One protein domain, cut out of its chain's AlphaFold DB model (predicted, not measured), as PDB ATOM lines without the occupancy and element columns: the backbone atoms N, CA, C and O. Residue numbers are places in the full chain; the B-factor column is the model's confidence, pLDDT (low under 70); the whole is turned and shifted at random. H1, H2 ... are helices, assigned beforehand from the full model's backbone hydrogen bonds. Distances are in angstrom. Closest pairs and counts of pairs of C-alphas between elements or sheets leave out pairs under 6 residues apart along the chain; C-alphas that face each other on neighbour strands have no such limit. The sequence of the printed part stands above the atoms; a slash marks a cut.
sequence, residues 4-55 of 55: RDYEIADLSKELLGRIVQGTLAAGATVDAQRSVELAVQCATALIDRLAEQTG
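Overview. This is residues 4 to 55 of the 55 residues of an uncharacterized protein of Burkholderia ubonensis (UniProt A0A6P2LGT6). Two long helices, H2 and H1, make an open V, joined at its point by a short loop, residues 26 to 31, with the arms spread apart and no core between them. The printed part has 52 residues, with two named helices in the order H1, H2 and no named strand; the class is all helix. The whole is flat, spanning 44 by 29 by 12 A, and only just loose, close to extended, with a radius of gyration of the C-alphas of 14.4 A.

Along the chain. H2, the longest helix, holds residues 32 to 54 and measures 33.3 A from first to last C-alpha, ending with C-alpha 54 at (94.828, 46.376, 16.001). H1 holds residues 4 to 25 and measures 31.6 A, beginning with C-alpha 4 at (91.872, 27.534, 29.227).

Arrangement. H2 and H1 are apart, with no C-alpha of the one within 8 A of the other. Residues 31 to 55, of which 32 to 54 belong to H2, stand free. In H1 and H2 every O i to N i+4 pair is within hydrogen-bond range.

Size, cuts and confidence. The C-alphas farthest apart, those of Gly 27 and Gly 55, are 44.3 A from each other. The printed part has no cut, and the link from H1 to H2 is short. Mean pLDDT of the printed part is 84.5; residue 55 is under 70.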
ATOM      1  N   ARG A   4      92.923  27.826  30.211       88.81
ATOM      2  CA  ARG A   4      91.872  27.534  29.227       88.81
ATOM      3  C   ARG A   4      92.362  27.581  27.784       88.81
ATOM      4  O   ARG A   4      91.936  26.758  26.982       88.81
ATOM      5  N   ASP A   5      93.244  28.520  27.441       87.69
ATOM      6  CA  ASP A   5      93.797  28.595  26.083       87.69
ATOM      7  C   ASP A   5      94.622  27.340  25.759       87.69
ATOM      8  O   ASP A   5      94.603  26.862  24.625       87.69
ATOM      9  N   TYR A   6      95.307  26.770  26.757       87.69
ATOM     10  CA  TYR A   6      96.044  25.516  26.599       87.69
ATOM     11  C   TYR A   6      95.117  24.309  26.427       87.69
ATOM     12  O   TYR A   6      95.348  23.520  25.513       87.69
ATOM     13  N   GLU A   7      94.053  24.186  27.228       91.88
ATOM     14  CA  GLU A   7      93.050  23.120  27.062       91.88
ATOM     15  C   GLU A   7      92.379  23.176  25.684       91.88
ATOM     16  O   GLU A   7      92.248  22.158  25.004       91.88
ATOM     17  N   ILE A   8      91.999  24.375  25.231       91.50
ATOM     18  CA  ILE A   8      91.405  24.572  23.904       91.50
ATOM     19  C   ILE A   8      92.398  24.178  22.808       91.50
ATOM     20  O   ILE A   8      92.011  23.524  21.837       91.50
ATOM     21  N   ALA A   9      93.671  24.550  22.948       87.12
ATOM     22  CA  ALA A   9      94.703  24.182  21.987       87.12
ATOM     23  C   ALA A   9      94.927  22.662  21.934       87.12
ATOM     24  O   ALA A   9      95.122  22.120  20.847       87.12
ATOM     25  N   ASP A  10      94.882  21.974  23.074       92.69
ATOM     26  CA  ASP A  10      95.072  20.524  23.145       92.69
ATOM     27  C   ASP A  10      93.897  19.761  22.518       92.69
ATOM     28  O   ASP A  10      94.093  18.949  21.610       92.69
ATOM     29  N   LEU A  11      92.662  20.137  22.869       93.50
ATOM     30  CA  LEU A  11      91.445  19.603  22.244       93.50
ATOM     31  C   LEU A  11      91.422  19.852  20.731       93.50
ATOM     32  O   LEU A  11      91.048  18.975  19.949       93.50
ATOM     33  N   SER A  12      91.853  21.039  20.299       86.62
ATOM     34  CA  SER A  12      91.931  21.383  18.877       86.62
ATOM     35  C   SER A  12      92.942  20.507  18.134       86.62
ATOM     36  O   SER A  12      92.661  20.072  17.016       86.62
ATOM     37  N   LYS A  13      94.096  20.202  18.746       88.00
ATOM     38  CA  LYS A  13      95.092  19.283  18.170       88.00
ATOM     39  C   LYS A  13      94.543  17.869  18.046       88.00
ATOM     40  O   LYS A  13      94.722  17.248  16.999       88.00
ATOM     41  N   GLU A  14      93.867  17.370  19.079       92.56
ATOM     42  CA  GLU A  14      93.271  16.034  19.060       92.56
ATOM     43  C   GLU A  14      92.218  15.908  17.948       92.56
ATOM     44  O   GLU A  14      92.254  14.966  17.149       92.56
ATOM     45  N   LEU A  15      91.312  16.887  17.847       91.25
ATOM     46  CA  LEU A  15      90.283  16.927  16.809       91.25
ATOM     47  C   LEU A  15      90.904  16.964  15.406       91.25
ATOM     48  O   LEU A  15      90.508  16.189  14.532       91.25
ATOM     49  N   LEU A  16      91.900  17.831  15.199       87.94
ATOM     50  CA  LEU A  16      92.604  17.951  13.925       87.94
ATOM     51  C   LEU A  16      93.287  16.630  13.544       87.94
ATOM     52  O   LEU A  16      93.179  16.192  12.399       87.94
ATOM     53  N   GLY A  17      93.919  15.957  14.509       86.00
ATOM     54  CA  GLY A  17      94.530  14.643  14.314       86.00
ATOM     55  C   GLY A  17      93.528  13.600  13.816       86.00
ATOM     56  O   GLY A  17      93.792  12.925  12.820       86.00
ATOM     57  N   ARG A  18      92.343  13.527  14.434       87.75
ATOM     58  CA  ARG A  18      91.269  12.607  14.015       87.75
ATOM     59  C   ARG A  18      90.771  12.905  12.597       87.75
ATOM     60  O   ARG A  18      90.554  11.975  11.822       87.75
ATOM     61  N   ILE A  19      90.622  14.182  12.237       84.31
ATOM     62  CA  ILE A  19      90.200  14.602  10.888       84.31
ATOM     63  C   ILE A  19      91.235  14.174   9.843       84.31
ATOM     64  O   ILE A  19      90.873  13.579   8.824       84.31
ATOM     65  N   VAL A  20      92.519  14.437  10.099       83.19
ATOM     66  CA  VAL A  20      93.612  14.062   9.190       83.19
ATOM     67  C   VAL A  20      93.683  12.545   9.033       83.19
ATOM     68  O   VAL A  20      93.738  12.051   7.910       83.19
ATOM     69  N   GLN A  21      93.611  11.792  10.133       81.88
ATOM     70  CA  GLN A  21      93.613  10.329  10.099       81.88
ATOM     71  C   GLN A  21      92.425   9.760   9.311       81.88
ATOM     72  O   GLN A  21      92.622   8.873   8.483       81.88
ATOM     73  N   GLY A  22      91.212  10.284   9.516       82.06
ATOM     74  CA  GLY A  22      90.030   9.875   8.752       82.06
ATOM     75  C   GLY A  22      90.151  10.192   7.258       82.06
ATOM     76  O   GLY A  22      89.787   9.373   6.418       82.06
ATOM     77  N   THR A  23      90.733  11.344   6.926       79.50
ATOM     78  CA  THR A  23      90.989  11.771   5.540       79.50
ATOM     79  C   THR A  23      91.998  10.848   4.851       79.50
ATOM     80  O   THR A  23      91.754  10.384   3.738       79.50
ATOM     81  N   LEU A  24      93.091  10.508   5.539       79.94
ATOM     82  CA  LEU A  24      94.089   9.544   5.067       79.94
ATOM     83  C   LEU A  24      93.492   8.141   4.884       79.94
ATOM     84  O   LEU A  24      93.729   7.497   3.865       79.94
ATOM     85  N   ALA A  25      92.683   7.677   5.841       80.06
ATOM     86  CA  ALA A  25      92.015   6.376   5.772       80.06
ATOM     87  C   ALA A  25      91.012   6.282   4.605       80.06
ATOM     88  O   ALA A  25      90.809   5.199   4.061       80.06
ATOM     89  N   ALA A  26      90.430   7.409   4.185       81.38
ATOM     90  CA  ALA A  26      89.568   7.508   3.006       81.38
ATOM     91  C   ALA A  26      90.340   7.507   1.666       81.38
ATOM     92  O   ALA A  26      89.729   7.648   0.607       81.38
ATOM     93  N   GLY A  27      91.668   7.342   1.692       77.25
ATOM     94  CA  GLY A  27      92.515   7.256   0.501       77.25
ATOM     95  C   GLY A  27      93.008   8.604  -0.027       77.25
ATOM     96  O   GLY A  27      93.638   8.646  -1.082       77.25
ATOM     97  N   ALA A  28      92.756   9.705   0.687       77.94
ATOM     98  CA  ALA A  28      93.362  10.982   0.341       77.94
ATOM     99  C   ALA A  28      94.867  10.941   0.644       77.94
ATOM    100  O   ALA A  28      95.291  10.546   1.729       77.94
ATOM    101  N   THR A  29      95.688  11.377  -0.305       75.44
ATOM    102  CA  THR A  29      97.133  11.496  -0.111       75.44
ATOM    103  C   THR A  29      97.458  12.858   0.490       75.44
ATOM    104  O   THR A  29      97.172  13.888  -0.124       75.44
ATOM    105  N   VAL A  30      98.075  12.880   1.672       71.56
ATOM    106  CA  VAL A  30      98.632  14.115   2.236       71.56
ATOM    107  C   VAL A  30      99.999  14.349   1.609       71.56
ATOM    108  O   VAL A  30     100.976  13.678   1.938       71.56
ATOM    109  N   ASP A  31     100.062  15.313   0.698       81.75
ATOM    110  CA  ASP A  31     101.329  15.873   0.247       81.75
ATOM    111  C   ASP A  31     101.892  16.751   1.374       81.75
ATOM    112  O   ASP A  31     101.323  17.790   1.732       81.75
ATOM    113  N   ALA A  32     102.996  16.299   1.968       78.25
ATOM    114  CA  ALA A  32     103.651  16.980   3.075       78.25
ATOM    115  C   ALA A  32     104.143  18.379   2.679       78.25
ATOM    116  O   ALA A  32     104.000  19.317   3.462       78.25
ATOM    117  N   GLN A  33     104.662  18.544   1.461       78.62
ATOM    118  CA  GLN A  33     105.147  19.832   0.983       78.62
ATOM    119  C   GLN A  33     103.982  20.797   0.776       78.62
ATOM    120  O   GLN A  33     104.012  21.919   1.286       78.62
ATOM    121  N   ARG A  34     102.903  20.329   0.141       79.25
ATOM    122  CA  ARG A  34     101.692  21.139  -0.025       79.25
ATOM    123  C   ARG A  34     101.056  21.517   1.313       79.25
ATOM    124  O   ARG A  34     100.533  22.619   1.462       79.25
ATOM    125  N   SER A  35     101.109  20.621   2.292       81.88
ATOM    126  CA  SER A  35     100.572  20.861   3.637       81.88
ATOM    127  C   SER A  35     101.358  21.936   4.388       81.88
ATOM    128  O   SER A  35     100.757  22.790   5.035       81.88
ATOM    129  N   VAL A  36     102.690  21.936   4.266       78.31
ATOM    130  CA  VAL A  36     103.546  22.988   4.837       78.31
ATOM    131  C   VAL A  36     103.272  24.337   4.169       78.31
ATOM    132  O   VAL A  36     103.100  25.331   4.871       78.31
ATOM    133  N   GLU A  37     103.161  24.379   2.837       81.75
ATOM    134  CA  GLU A  37     102.806  25.605   2.107       81.75
ATOM    135  C   GLU A  37     101.475  26.196   2.587       81.75
ATOM    136  O   GLU A  37     101.384  27.397   2.846       81.75
ATOM    137  N   LEU A  38     100.449  25.353   2.737       82.81
ATOM    138  CA  LEU A  38      99.136  25.773   3.221       82.81
ATOM    139  C   LEU A  38      99.189  26.256   4.674       82.81
ATOM    140  O   LEU A  38      98.579  27.273   4.990       82.81
ATOM    141  N   ALA A  39      99.943  25.584   5.549       84.50
ATOM    142  CA  ALA A  39     100.102  26.010   6.937       84.50
ATOM    143  C   ALA A  39     100.744  27.404   7.039       84.50
ATOM    144  O   ALA A  39     100.271  28.241   7.809       84.50
ATOM    145  N   VAL A  40     101.772  27.677   6.226       88.06
ATOM    146  CA  VAL A  40     102.398  29.005   6.141       88.06
ATOM    147  C   VAL A  40     101.393  30.043   5.639       88.06
ATOM    148  O   VAL A  40     101.259  31.092   6.260       88.06
ATOM    149  N   GLN A  41     100.635  29.745   4.580       86.88
ATOM    150  CA  GLN A  41      99.606  30.657   4.061       86.88
ATOM    151  C   GLN A  41      98.528  30.971   5.105       86.88
ATOM    152  O   GLN A  41      98.160  32.133   5.277       86.88
ATOM    153  N   CYS A  42      98.049  29.960   5.834       87.81
ATOM    154  CA  CYS A  42      97.081  30.146   6.912       87.81
ATOM    155  C   CYS A  42      97.640  31.021   8.039       87.81
ATOM    156  O   CYS A  42      96.939  31.914   8.513       87.81
ATOM    157  N   ALA A  43      98.888  30.785   8.457       86.56
ATOM    158  CA  ALA A  43      99.539  31.582   9.491       86.56
ATOM    159  C   ALA A  43      99.709  33.047   9.059       86.56
ATOM    160  O   ALA A  43      99.375  33.943   9.831       86.56
ATOM    161  N   THR A  44     100.151  33.295   7.822       90.50
ATOM    162  CA  THR A  44     100.272  34.649   7.259       90.50
ATOM    163  C   THR A  44      98.924  35.366   7.238       90.50
ATOM    164  O   THR A  44      98.809  36.453   7.790       90.50
ATOM    165  N   ALA A  45      97.876  34.724   6.711       91.88
ATOM    166  CA  ALA A  45      96.539  35.321   6.652       91.88
ATOM    167  C   ALA A  45      95.965  35.649   8.045       91.88
ATOM    168  O   ALA A  45      95.241  36.629   8.216       91.88
ATOM    169  N   LEU A  46      96.282  34.834   9.057       91.00
ATOM    170  CA  LEU A  46      95.915  35.099  10.450       91.00
ATOM    171  C   LEU A  46      96.632  36.330  11.011       91.00
ATOM    172  O   LEU A  46      95.997  37.136  11.687       91.00
ATOM    173  N   ILE A  47      97.929  36.475  10.734       91.62
ATOM    174  CA  ILE A  47      98.720  37.636  11.158       91.62
ATOM    175  C   ILE A  47      98.186  38.909  10.502       91.62
ATOM    176  O   ILE A  47      97.960  39.889  11.209       91.62
ATOM    177  N   ASP A  48      97.926  38.876   9.193       93.44
ATOM    178  CA  ASP A  48      97.383  40.020   8.451       93.44
ATOM    179  C   ASP A  48      96.041  40.465   9.045       93.44
ATOM    180  O   ASP A  48      95.855  41.633   9.386       93.44
ATOM    181  N   ARG A  49      95.137  39.510   9.294       91.25
ATOM    182  CA  ARG A  49      93.832  39.786   9.907       91.25
ATOM    183  C   ARG A  49      93.942  40.352  11.324       91.25
ATOM    184  O   ARG A  49      93.126  41.180  11.714       91.25
ATOM    185  N   LEU A  50      94.907  39.891  12.119       90.56
ATOM    186  CA  LEU A  50      95.146  40.445  13.455       90.56
ATOM    187  C   LEU A  50      95.688  41.873  13.369       90.56
ATOM    188  O   LEU A  50      95.232  42.729  14.123       90.56
ATOM    189  N   ALA A  51      96.602  42.144  12.432       89.12
ATOM    190  CA  ALA A  51      97.144  43.478  12.206       89.12
ATOM    191  C   ALA A  51      96.040  44.479  11.825       89.12
ATOM    192  O   ALA A  51      95.994  45.569  12.394       89.12
ATOM    193  N   GLU A  52      95.105  44.073  10.958       90.69
ATOM    194  CA  GLU A  52      93.912  44.850  10.584       90.69
ATOM    195  C   GLU A  52      92.985  45.168  11.770       90.69
ATOM    196  O   GLU A  52      92.286  46.174  11.745       90.69
ATOM    197  N   GLN A  53      92.950  44.324  12.806       79.12
ATOM    198  CA  GLN A  53      92.098  44.523  13.988       79.12
ATOM    199  C   GLN A  53      92.736  45.415  15.062       79.12
ATOM    200  O   GLN A  53      92.031  45.897  15.949       79.12
ATOM    201  N   THR A  54      94.058  45.587  15.023       72.94
ATOM    202  CA  THR A  54      94.828  46.376  16.001       72.94
ATOM    203  C   THR A  54      95.200  47.786  15.534       72.94
ATOM    204  O   THR A  54      95.760  48.538  16.334       72.94
ATOM    205  N   GLY A  55      94.918  48.139  14.275       52.44
ATOM    206  CA  GLY A  55      95.091  49.486  13.707       52.44
ATOM    207  C   GLY A  55      93.784  50.261  13.639       52.44
ATOM    208  O   GLY A  55      93.853  51.503  13.761       52.44
TER     209      GLY A  55